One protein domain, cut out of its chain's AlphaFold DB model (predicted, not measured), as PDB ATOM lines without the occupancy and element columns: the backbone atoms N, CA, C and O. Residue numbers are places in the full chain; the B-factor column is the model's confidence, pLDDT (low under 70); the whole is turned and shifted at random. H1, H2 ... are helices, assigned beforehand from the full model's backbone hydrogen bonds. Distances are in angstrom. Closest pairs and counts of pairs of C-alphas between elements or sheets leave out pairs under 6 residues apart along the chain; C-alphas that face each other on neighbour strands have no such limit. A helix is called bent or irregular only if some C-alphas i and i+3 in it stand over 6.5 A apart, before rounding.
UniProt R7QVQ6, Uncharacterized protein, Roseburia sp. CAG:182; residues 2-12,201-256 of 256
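This is residues 2 to 12 and 201 to 256 of the 256 residues of an uncharacterized protein of Roseburia sp. CAG:182 (UniProt R7QVQ6). One long helix, H2, has H1 beside its first part, H3 folding back from its far end, H4 over the gap between these three, and H5 packed on its middle. The printed part has 67 residues, 57 of them in five named helices in the order H1 to H5, with no named strand; its class is all helix, and it is compact, with a radius of gyration of the C-alphas of 11.7 A and spans of 30 by 29 by 17 A.

H2, residues 201 to 222, runs 33.7 A from C-alpha 201 at (19.723, 61.198, 89.057); it is irregular, with C-alphas 219 and 222 8.0 A apart. H1 is residues 3 to 12, H3 224 to 234, H4 237 to 244, and H5 247 to 252, ending at C-alpha (29.201, 42.455, 82.046).

The hub H2 touches H1 at a shallow tilt of 32 degrees, opposite ways; the closest C-alphas, Leu 12 and Gly 206, are 4.9 A apart. H2 touches H5 at a steep tilt of 56 degrees, C-alphas Tyr 215 and Leu 249 closest at 6.6 A. O i to N i+4 pairs are within hydrogen-bond range throughout H1, H3, H4 and H5, and 17 of 18 in H2.

Residues 13 to 200 are not printed; C-alphas 12 and 201 are 11.1 A apart. Residues 218 to 227 and 248 to 256 have pLDDT under 70.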
ATOM      1  N   ASN A   2       1.019  41.196  90.654       80.81
ATOM      2  CA  ASN A   2       2.454  41.066  90.422       80.81
ATOM      3  C   ASN A   2       3.229  41.814  91.527       80.81
ATOM      4  O   ASN A   2       3.370  43.036  91.477       80.81
ATOM      5  N   TRP A   3       3.661  41.089  92.563       82.88
ATOM      6  CA  TRP A   3       4.324  41.674  93.740       82.88
ATOM      7  C   TRP A   3       5.693  42.273  93.382       82.88
ATOM      8  O   TRP A   3       6.068  43.312  93.927       82.88
ATOM      9  N   LEU A   4       6.394  41.673  92.412       82.12
ATOM     10  CA  LEU A   4       7.665  42.174  91.886       82.12
ATOM     11  C   LEU A   4       7.495  43.576  91.281       82.12
ATOM     12  O   LEU A   4       8.267  44.477  91.596       82.12
ATOM     13  N   LEU A   5       6.435  43.795  90.492       85.88
ATOM     14  CA  LEU A   5       6.124  45.103  89.902       85.88
ATOM     15  C   LEU A   5       5.886  46.176  90.969       85.88
ATOM     16  O   LEU A   5       6.378  47.298  90.838       85.88
ATOM     17  N   VAL A   6       5.169  45.834  92.044       87.81
ATOM     18  CA  VAL A   6       4.944  46.749  93.174       87.81
ATOM     19  C   VAL A   6       6.272  47.094  93.861       87.81
ATOM     20  O   VAL A   6       6.526  48.266  94.132       87.81
ATOM     21  N   GLY A   7       7.151  46.108  94.071       87.12
ATOM     22  CA  GLY A   7       8.496  46.316  94.622       87.12
ATOM     23  C   GLY A   7       9.400  47.185  93.737       87.12
ATOM     24  O   GLY A   7      10.091  48.075  94.241       87.12
ATOM     25  N   VAL A   8       9.353  46.990  92.416       87.12
ATOM     26  CA  VAL A   8      10.080  47.792  91.414       87.12
ATOM     27  C   VAL A   8       9.608  49.251  91.432       87.12
ATOM     28  O   VAL A   8      10.429  50.160  91.585       87.12
ATOM     29  N   LEU A   9       8.293  49.496  91.371       89.06
ATOM     30  CA  LEU A   9       7.729  50.851  91.450       89.06
ATOM     31  C   LEU A   9       8.033  51.531  92.790       89.06
ATOM     32  O   LEU A   9       8.402  52.706  92.811       89.06
ATOM     33  N   PHE A  10       7.934  50.799  93.904       91.75
ATOM     34  CA  PHE A  10       8.304  51.309  95.225       91.75
ATOM     35  C   PHE A  10       9.787  51.699  95.285       91.75
ATOM     36  O   PHE A  10      10.124  52.766  95.799       91.75
ATOM     37  N   THR A  11      10.673  50.887  94.703       87.19
ATOM     38  CA  THR A  11      12.120  51.150  94.653       87.19
ATOM     39  C   THR A  11      12.441  52.392  93.820       87.19
ATOM     40  O   THR A  11      13.202  53.247  94.284       87.19
ATOM     41  N   LEU A  12      11.813  52.561  92.646       89.38
ATOM     42  CA  LEU A  12      11.925  53.791  91.848       89.38
ATOM     43  C   LEU A  12      11.424  55.013  92.621       89.38
ATOM     44  O   LEU A  12      12.141  56.012  92.717       89.38
ATOM     45  N   ALA A 201      18.651  62.099  88.646       81.19
ATOM     46  CA  ALA A 201      19.723  61.198  89.057       81.19
ATOM     47  C   ALA A 201      19.232  60.098  90.019       81.19
ATOM     48  O   ALA A 201      19.721  58.974  89.955       81.19
ATOM     49  N   GLY A 202      18.257  60.393  90.888       83.44
ATOM     50  CA  GLY A 202      17.656  59.414  91.800       83.44
ATOM     51  C   GLY A 202      16.826  58.358  91.068       83.44
ATOM     52  O   GLY A 202      16.847  57.191  91.450       83.44
ATOM     53  N   PHE A 203      16.155  58.746  89.981       88.12
ATOM     54  CA  PHE A 203      15.467  57.823  89.081       88.12
ATOM     55  C   PHE A 203      16.457  56.913  88.337       88.12
ATOM     56  O   PHE A 203      16.297  55.696  88.366       88.12
ATOM     57  N   ILE A 204      17.528  57.479  87.762       86.88
ATOM     58  CA  ILE A 204      18.610  56.710  87.109       86.88
ATOM     59  C   ILE A 204      19.257  55.727  88.098       86.88
ATOM     60  O   ILE A 204      19.457  54.559  87.772       86.88
ATOM     61  N   GLN A 205      19.530  56.164  89.332       80.31
ATOM     62  CA  GLN A 205      20.045  55.301  90.397       80.31
ATOM     63  C   GLN A 205      19.075  54.166  90.751       80.31
ATOM     64  O   GLN A 205      19.507  53.026  90.902       80.31
ATOM     65  N   GLY A 206      17.778  54.462  90.870       84.38
ATOM     66  CA  GLY A 206      16.752  53.440  91.080       84.38
ATOM     67  C   GLY A 206      16.742  52.406  89.955       84.38
ATOM     68  O   GLY A 206      16.712  51.210  90.235       84.38
ATOM     69  N   MET A 207      16.854  52.857  88.702       86.12
ATOM     70  CA  MET A 207      16.906  51.987  87.525       86.12
ATOM     71  C   MET A 207      18.114  51.040  87.557       86.12
ATOM     72  O   MET A 207      17.946  49.838  87.378       86.12
ATOM     73  N   LEU A 208      19.310  51.550  87.879       82.94
ATOM     74  CA  LEU A 208      20.516  50.724  88.037       82.94
ATOM     75  C   LEU A 208      20.370  49.669  89.142       82.94
ATOM     76  O   LEU A 208      20.831  48.544  88.966       82.94
ATOM     77  N   TYR A 209      19.708  49.987  90.261       82.06
ATOM     78  CA  TYR A 209      19.444  48.992  91.307       82.06
ATOM     79  C   TYR A 209      18.467  47.901  90.858       82.06
ATOM     80  O   TYR A 209      18.656  46.742  91.221       82.06
ATOM     81  N   ILE A 210      17.458  48.240  90.053       87.50
ATOM     82  CA  ILE A 210      16.516  47.255  89.501       87.50
ATOM     83  C   ILE A 210      17.209  46.367  88.469       87.50
ATOM     84  O   ILE A 210      17.052  45.153  88.518       87.50
ATOM     85  N   TRP A 211      18.045  46.937  87.601       85.00
ATOM     86  CA  TRP A 211      18.865  46.172  86.663       85.00
ATOM     87  C   TRP A 211      19.878  45.251  87.354       85.00
ATOM     88  O   TRP A 211      20.066  44.122  86.905       85.00
ATOM     89  N   LEU A 212      20.481  45.673  88.473       78.50
ATOM     90  CA  LEU A 212      21.322  44.789  89.288       78.50
ATOM     91  C   LEU A 212      20.499  43.670  89.948       78.50
ATOM     92  O   LEU A 212      20.940  42.527  89.998       78.50
ATOM     93  N   PHE A 213      19.299  43.973  90.440       80.88
ATOM     94  CA  PHE A 213      18.407  42.969  91.024       80.88
ATOM     95  C   PHE A 213      17.924  41.944  89.982       80.88
ATOM     96  O   PHE A 213      17.895  40.749  90.257       80.88
ATOM     97  N   PHE A 214      17.624  42.394  88.764       79.31
ATOM     98  CA  PHE A 214      17.318  41.535  87.621       79.31
ATOM     99  C   PHE A 214      18.516  40.685  87.186       79.31
ATOM    100  O   PHE A 214      18.333  39.511  86.890       79.31
ATOM    101  N   TYR A 215      19.736  41.224  87.234       75.19
ATOM    102  CA  TYR A 215      20.958  40.441  87.038       75.19
ATOM    103  C   TYR A 215      21.120  39.340  88.104       75.19
ATOM    104  O   TYR A 215      21.400  38.194  87.762       75.19
ATOM    105  N   LEU A 216      20.853  39.636  89.382       72.44
ATOM    106  CA  LEU A 216      20.854  38.616  90.441       72.44
ATOM    107  C   LEU A 216      19.779  37.538  90.212       72.44
ATOM    108  O   LEU A 216      20.055  36.360  90.414       72.44
ATOM    109  N   ILE A 217      18.579  37.905  89.745       72.88
ATOM    110  CA  ILE A 217      17.538  36.933  89.358       72.88
ATOM    111  C   ILE A 217      17.989  36.071  88.169       72.88
ATOM    112  O   ILE A 217      17.740  34.867  88.180       72.88
ATOM    113  N   ALA A 218      18.680  36.660  87.187       67.19
ATOM    114  CA  ALA A 218      19.209  35.952  86.023       67.19
ATOM    115  C   ALA A 218      20.262  34.898  86.409       67.19
ATOM    116  O   ALA A 218      20.191  33.773  85.923       67.19
ATOM    117  N   ILE A 219      21.184  35.222  87.329       61.59
ATOM    118  CA  ILE A 219      22.131  34.241  87.897       61.59
ATOM    119  C   ILE A 219      21.378  33.162  88.683       61.59
ATOM    120  O   ILE A 219      21.649  31.973  88.549       61.59
ATOM    121  N   CYS A 220      20.406  33.559  89.505       61.62
ATOM    122  CA  CYS A 220      19.636  32.637  90.333       61.62
ATOM    123  C   CYS A 220      18.541  31.872  89.564       61.62
ATOM    124  O   CYS A 220      17.620  31.369  90.208       61.62
ATOM    125  N   CYS A 221      18.609  31.756  88.232       60.38
ATOM    126  CA  CYS A 221      17.549  31.174  87.399       60.38
ATOM    127  C   CYS A 221      17.179  29.720  87.758       60.38
ATOM    128  O   CYS A 221      16.036  29.328  87.543       60.38
ATOM    129  N   THR A 222      18.095  28.959  88.367       48.03
ATOM    130  CA  THR A 222      17.868  27.592  88.883       48.03
ATOM    131  C   THR A 222      17.322  27.546  90.309       48.03
ATOM    132  O   THR A 222      16.808  26.526  90.761       48.03
ATOM    133  N   SER A 223      17.428  28.638  91.065       64.00
ATOM    134  CA  SER A 223      16.828  28.697  92.395       64.00
ATOM    135  C   SER A 223      15.306  28.711  92.266       64.00
ATOM    136  O   SER A 223      14.754  29.428  91.429       64.00
ATOM    137  N   SER A 224      14.603  28.012  93.161       56.44
ATOM    138  CA  SER A 224      13.138  28.086  93.268       56.44
ATOM    139  C   SER A 224      12.629  29.531  93.404       56.44
ATOM    140  O   SER A 224      11.556  29.867  92.901       56.44
ATOM    141  N   PHE A 225      13.438  30.412  94.005       64.44
ATOM    142  CA  PHE A 225      13.202  31.851  94.048       64.44
ATOM    143  C   PHE A 225      13.331  32.519  92.668       64.44
ATOM    144  O   PHE A 225      12.452  33.287  92.284       64.44
ATOM    145  N   GLY A 226      14.381  32.220  91.897       63.97
ATOM    146  CA  GLY A 226      14.604  32.805  90.570       63.97
ATOM    147  C   GLY A 226      13.565  32.368  89.539       63.97
ATOM    148  O   GLY A 226      13.042  33.215  88.820       63.97
ATOM    149  N   ILE A 227      13.161  31.092  89.544       64.94
ATOM    150  CA  ILE A 227      12.051  30.583  88.714       64.94
ATOM    151  C   ILE A 227      10.750  31.340  89.036       64.94
ATOM    152  O   ILE A 227      10.017  31.755  88.134       64.94
ATOM    153  N   GLN A 228      10.467  31.569  90.323       71.62
ATOM    154  CA  GLN A 228       9.295  32.335  90.747       71.62
ATOM    155  C   GLN A 228       9.388  33.814  90.329       71.62
ATOM    156  O   GLN A 228       8.393  34.375  89.867       71.62
ATOM    157  N   MET A 229      10.562  34.446  90.449       73.50
ATOM    158  CA  MET A 229      10.750  35.843  90.040       73.50
ATOM    159  C   MET A 229      10.698  36.026  88.519       73.50
ATOM    160  O   MET A 229      10.061  36.978  88.076       73.50
ATOM    161  N   ASN A 230      11.256  35.113  87.716       70.75
ATOM    162  CA  ASN A 230      11.126  35.142  86.251       70.75
ATOM    163  C   ASN A 230       9.658  35.039  85.820       70.75
ATOM    164  O   ASN A 230       9.187  35.875  85.055       70.75
ATOM    165  N   ARG A 231       8.870  34.147  86.436       78.06
ATOM    166  CA  ARG A 231       7.415  34.093  86.204       78.06
ATOM    167  C   ARG A 231       6.710  35.417  86.531       78.06
ATOM    168  O   ARG A 231       5.750  35.781  85.854       78.06
ATOM    169  N   TYR A 232       7.157  36.154  87.553       78.31
ATOM    170  CA  TYR A 232       6.644  37.503  87.822       78.31
ATOM    171  C   TYR A 232       7.160  38.553  86.827       78.31
ATOM    172  O   TYR A 232       6.439  39.510  86.552       78.31
ATOM    173  N   ILE A 233       8.357  38.397  86.262       81.50
ATOM    174  CA  ILE A 233       8.868  39.265  85.194       81.50
ATOM    175  C   ILE A 233       8.010  39.097  83.932       81.50
ATOM    176  O   ILE A 233       7.467  40.085  83.442       81.50
ATOM    177  N   ASP A 234       7.780  37.862  83.483       78.00
ATOM    178  CA  ASP A 234       7.013  37.536  82.268       78.00
ATOM    179  C   ASP A 234       5.537  37.958  82.342       78.00
ATOM    180  O   ASP A 234       4.925  38.325  81.339       78.00
ATOM    181  N   GLN A 235       4.958  37.988  83.546       80.81
ATOM    182  CA  GLN A 235       3.593  38.477  83.780       80.81
ATOM    183  C   GLN A 235       3.421  39.997  83.607       80.81
ATOM    184  O   GLN A 235       2.310  40.505  83.793       80.81
ATOM    185  N   SER A 236       4.473  40.768  83.308       80.00
ATOM    186  CA  SER A 236       4.334  42.200  83.033       80.00
ATOM    187  C   SER A 236       5.281  42.695  81.952       80.00
ATOM    188  O   SER A 236       6.490  42.750  82.145       80.00
ATOM    189  N   SER A 237       4.702  43.248  80.886       78.44
ATOM    190  CA  SER A 237       5.433  43.854  79.771       78.44
ATOM    191  C   SER A 237       6.466  44.907  80.197       78.44
ATOM    192  O   SER A 237       7.484  45.044  79.531       78.44
ATOM    193  N   LEU A 238       6.245  45.635  81.305       78.19
ATOM    194  CA  LEU A 238       7.224  46.598  81.831       78.19
ATOM    195  C   LEU A 238       8.442  45.889  82.434       78.19
ATOM    196  O   LEU A 238       9.569  46.322  82.211       78.19
ATOM    197  N   LEU A 239       8.220  44.804  83.179       78.38
ATOM    198  CA  LEU A 239       9.283  44.026  83.814       78.38
ATOM    199  C   LEU A 239      10.064  43.248  82.757       78.38
ATOM    200  O   LEU A 239      11.283  43.365  82.742       78.38
ATOM    201  N   THR A 240       9.390  42.553  81.835       78.25
ATOM    202  CA  THR A 240      10.032  41.875  80.695       78.25
ATOM    203  C   THR A 240      10.856  42.852  79.856       78.25
ATOM    204  O   THR A 240      12.011  42.577  79.542       78.25
ATOM    205  N   TRP A 241      10.307  44.030  79.530       79.12
ATOM    206  CA  TRP A 241      11.041  45.051  78.779       79.12
ATOM    207  C   TRP A 241      12.279  45.534  79.536       79.12
ATOM    208  O   TRP A 241      13.353  45.626  78.945       79.12
ATOM    209  N   LEU A 242      12.153  45.806  80.837       80.06
ATOM    210  CA  LEU A 242      13.244  46.319  81.664       80.06
ATOM    211  C   LEU A 242      14.312  45.253  81.980       80.06
ATOM    212  O   LEU A 242      15.482  45.597  82.127       80.06
ATOM    213  N   TYR A 243      13.922  43.979  82.049       78.06
ATOM    214  CA  TYR A 243      14.810  42.823  82.184       78.06
ATOM    215  C   TYR A 243      15.609  42.576  80.898       78.06
ATOM    216  O   TYR A 243      16.833  42.483  80.951       78.06
ATOM    217  N   ASN A 244      14.943  42.571  79.739       75.19
ATOM    218  CA  ASN A 244      15.598  42.367  78.443       75.19
ATOM    219  C   ASN A 244      16.481  43.562  78.040       75.19
ATOM    220  O   ASN A 244      17.553  43.379  77.475       75.19
ATOM    221  N   ASN A 245      16.070  44.794  78.359       78.56
ATOM    222  CA  ASN A 245      16.857  46.009  78.115       78.56
ATOM    223  C   ASN A 245      17.729  46.347  79.334       78.56
ATOM    224  O   ASN A 245      17.639  47.445  79.887       78.56
ATOM    225  N   ASN A 246      18.555  45.394  79.773       78.88
ATOM    226  CA  ASN A 246      19.470  45.562  80.899       78.88
ATOM    227  C   ASN A 246      20.900  45.898  80.415       78.88
ATOM    228  O   ASN A 246      21.653  44.995  80.043       78.88
ATOM    229  N   PRO A 247      21.330  47.176  80.449       72.19
ATOM    230  CA  PRO A 247      22.666  47.571  80.010       72.19
ATOM    231  C   PRO A 247      23.778  47.088  80.952       72.19
ATOM    232  O   PRO A 247      24.927  47.027  80.523       72.19
ATOM    233  N   LEU A 248      23.475  46.729  82.210       65.69
ATOM    234  CA  LEU A 248      24.470  46.120  83.102       65.69
ATOM    235  C   LEU A 248      24.814  44.697  82.650       65.69
ATOM    236  O   LEU A 248      25.981  44.327  82.696       65.69
ATOM    237  N   LEU A 249      23.827  43.936  82.161       61.66
ATOM    238  CA  LEU A 249      24.053  42.598  81.608       61.66
ATOM    239  C   LEU A 249      24.944  42.667  80.359       61.66
ATOM    240  O   LEU A 249      25.929  41.941  80.272       61.66
ATOM    241  N   GLY A 250      24.651  43.593  79.438       62.81
ATOM    242  CA  GLY A 250      25.465  43.801  78.234       62.81
ATOM    243  C   GLY A 250      26.886  44.300  78.522       62.81
ATOM    244  O   GLY A 250      27.823  43.891  77.845       62.81
ATOM    245  N   LEU A 251      27.072  45.144  79.544       58.44
ATOM    246  CA  LEU A 251      28.401  45.598  79.968       58.44
ATOM    247  C   LEU A 251      29.208  44.479  80.642       58.44
ATOM    248  O   LEU A 251      30.422  44.431  80.476       58.44
ATOM    249  N   LEU A 252      28.547  43.580  81.377       55.44
ATOM    250  CA  LEU A 252      29.201  42.455  82.046       55.44
ATOM    251  C   LEU A 252      29.546  41.321  81.071       55.44
ATOM    252  O   LEU A 252      30.662  40.825  81.126       55.44
ATOM    253  N   MET A 253      28.671  40.990  80.113       58.59
ATOM    254  CA  MET A 253      28.988  40.068  79.003       58.59
ATOM    255  C   MET A 253      30.054  40.598  78.031       58.59
ATOM    256  O   MET A 253      30.519  39.863  77.171       58.59
ATOM    257  N   TRP A 254      30.423  41.878  78.125       51.44
ATOM    258  CA  TRP A 254      31.566  42.442  77.401       51.44
ATOM    259  C   TRP A 254      32.881  42.354  78.201       51.44
ATOM    260  O   TRP A 254      33.955  42.597  77.651       51.44
ATOM    261  N   PHE A 255      32.799  42.046  79.498       48.12
ATOM    262  CA  PHE A 255      33.935  41.998  80.425       48.12
ATOM    263  C   PHE A 255      34.278  40.570  80.892       48.12
ATOM    264  O   PHE A 255      35.352  40.370  81.460       48.12
ATOM    265  N   LEU A 256      33.363  39.621  80.669       43.44
ATOM    266  CA  LEU A 256      33.511  38.180  80.875       43.44
ATOM    267  C   LEU A 256      33.888  37.500  79.548       43.44
ATOM    268  O   LEU A 256      34.820  36.672  79.574       43.44
TER     269      LEU A 256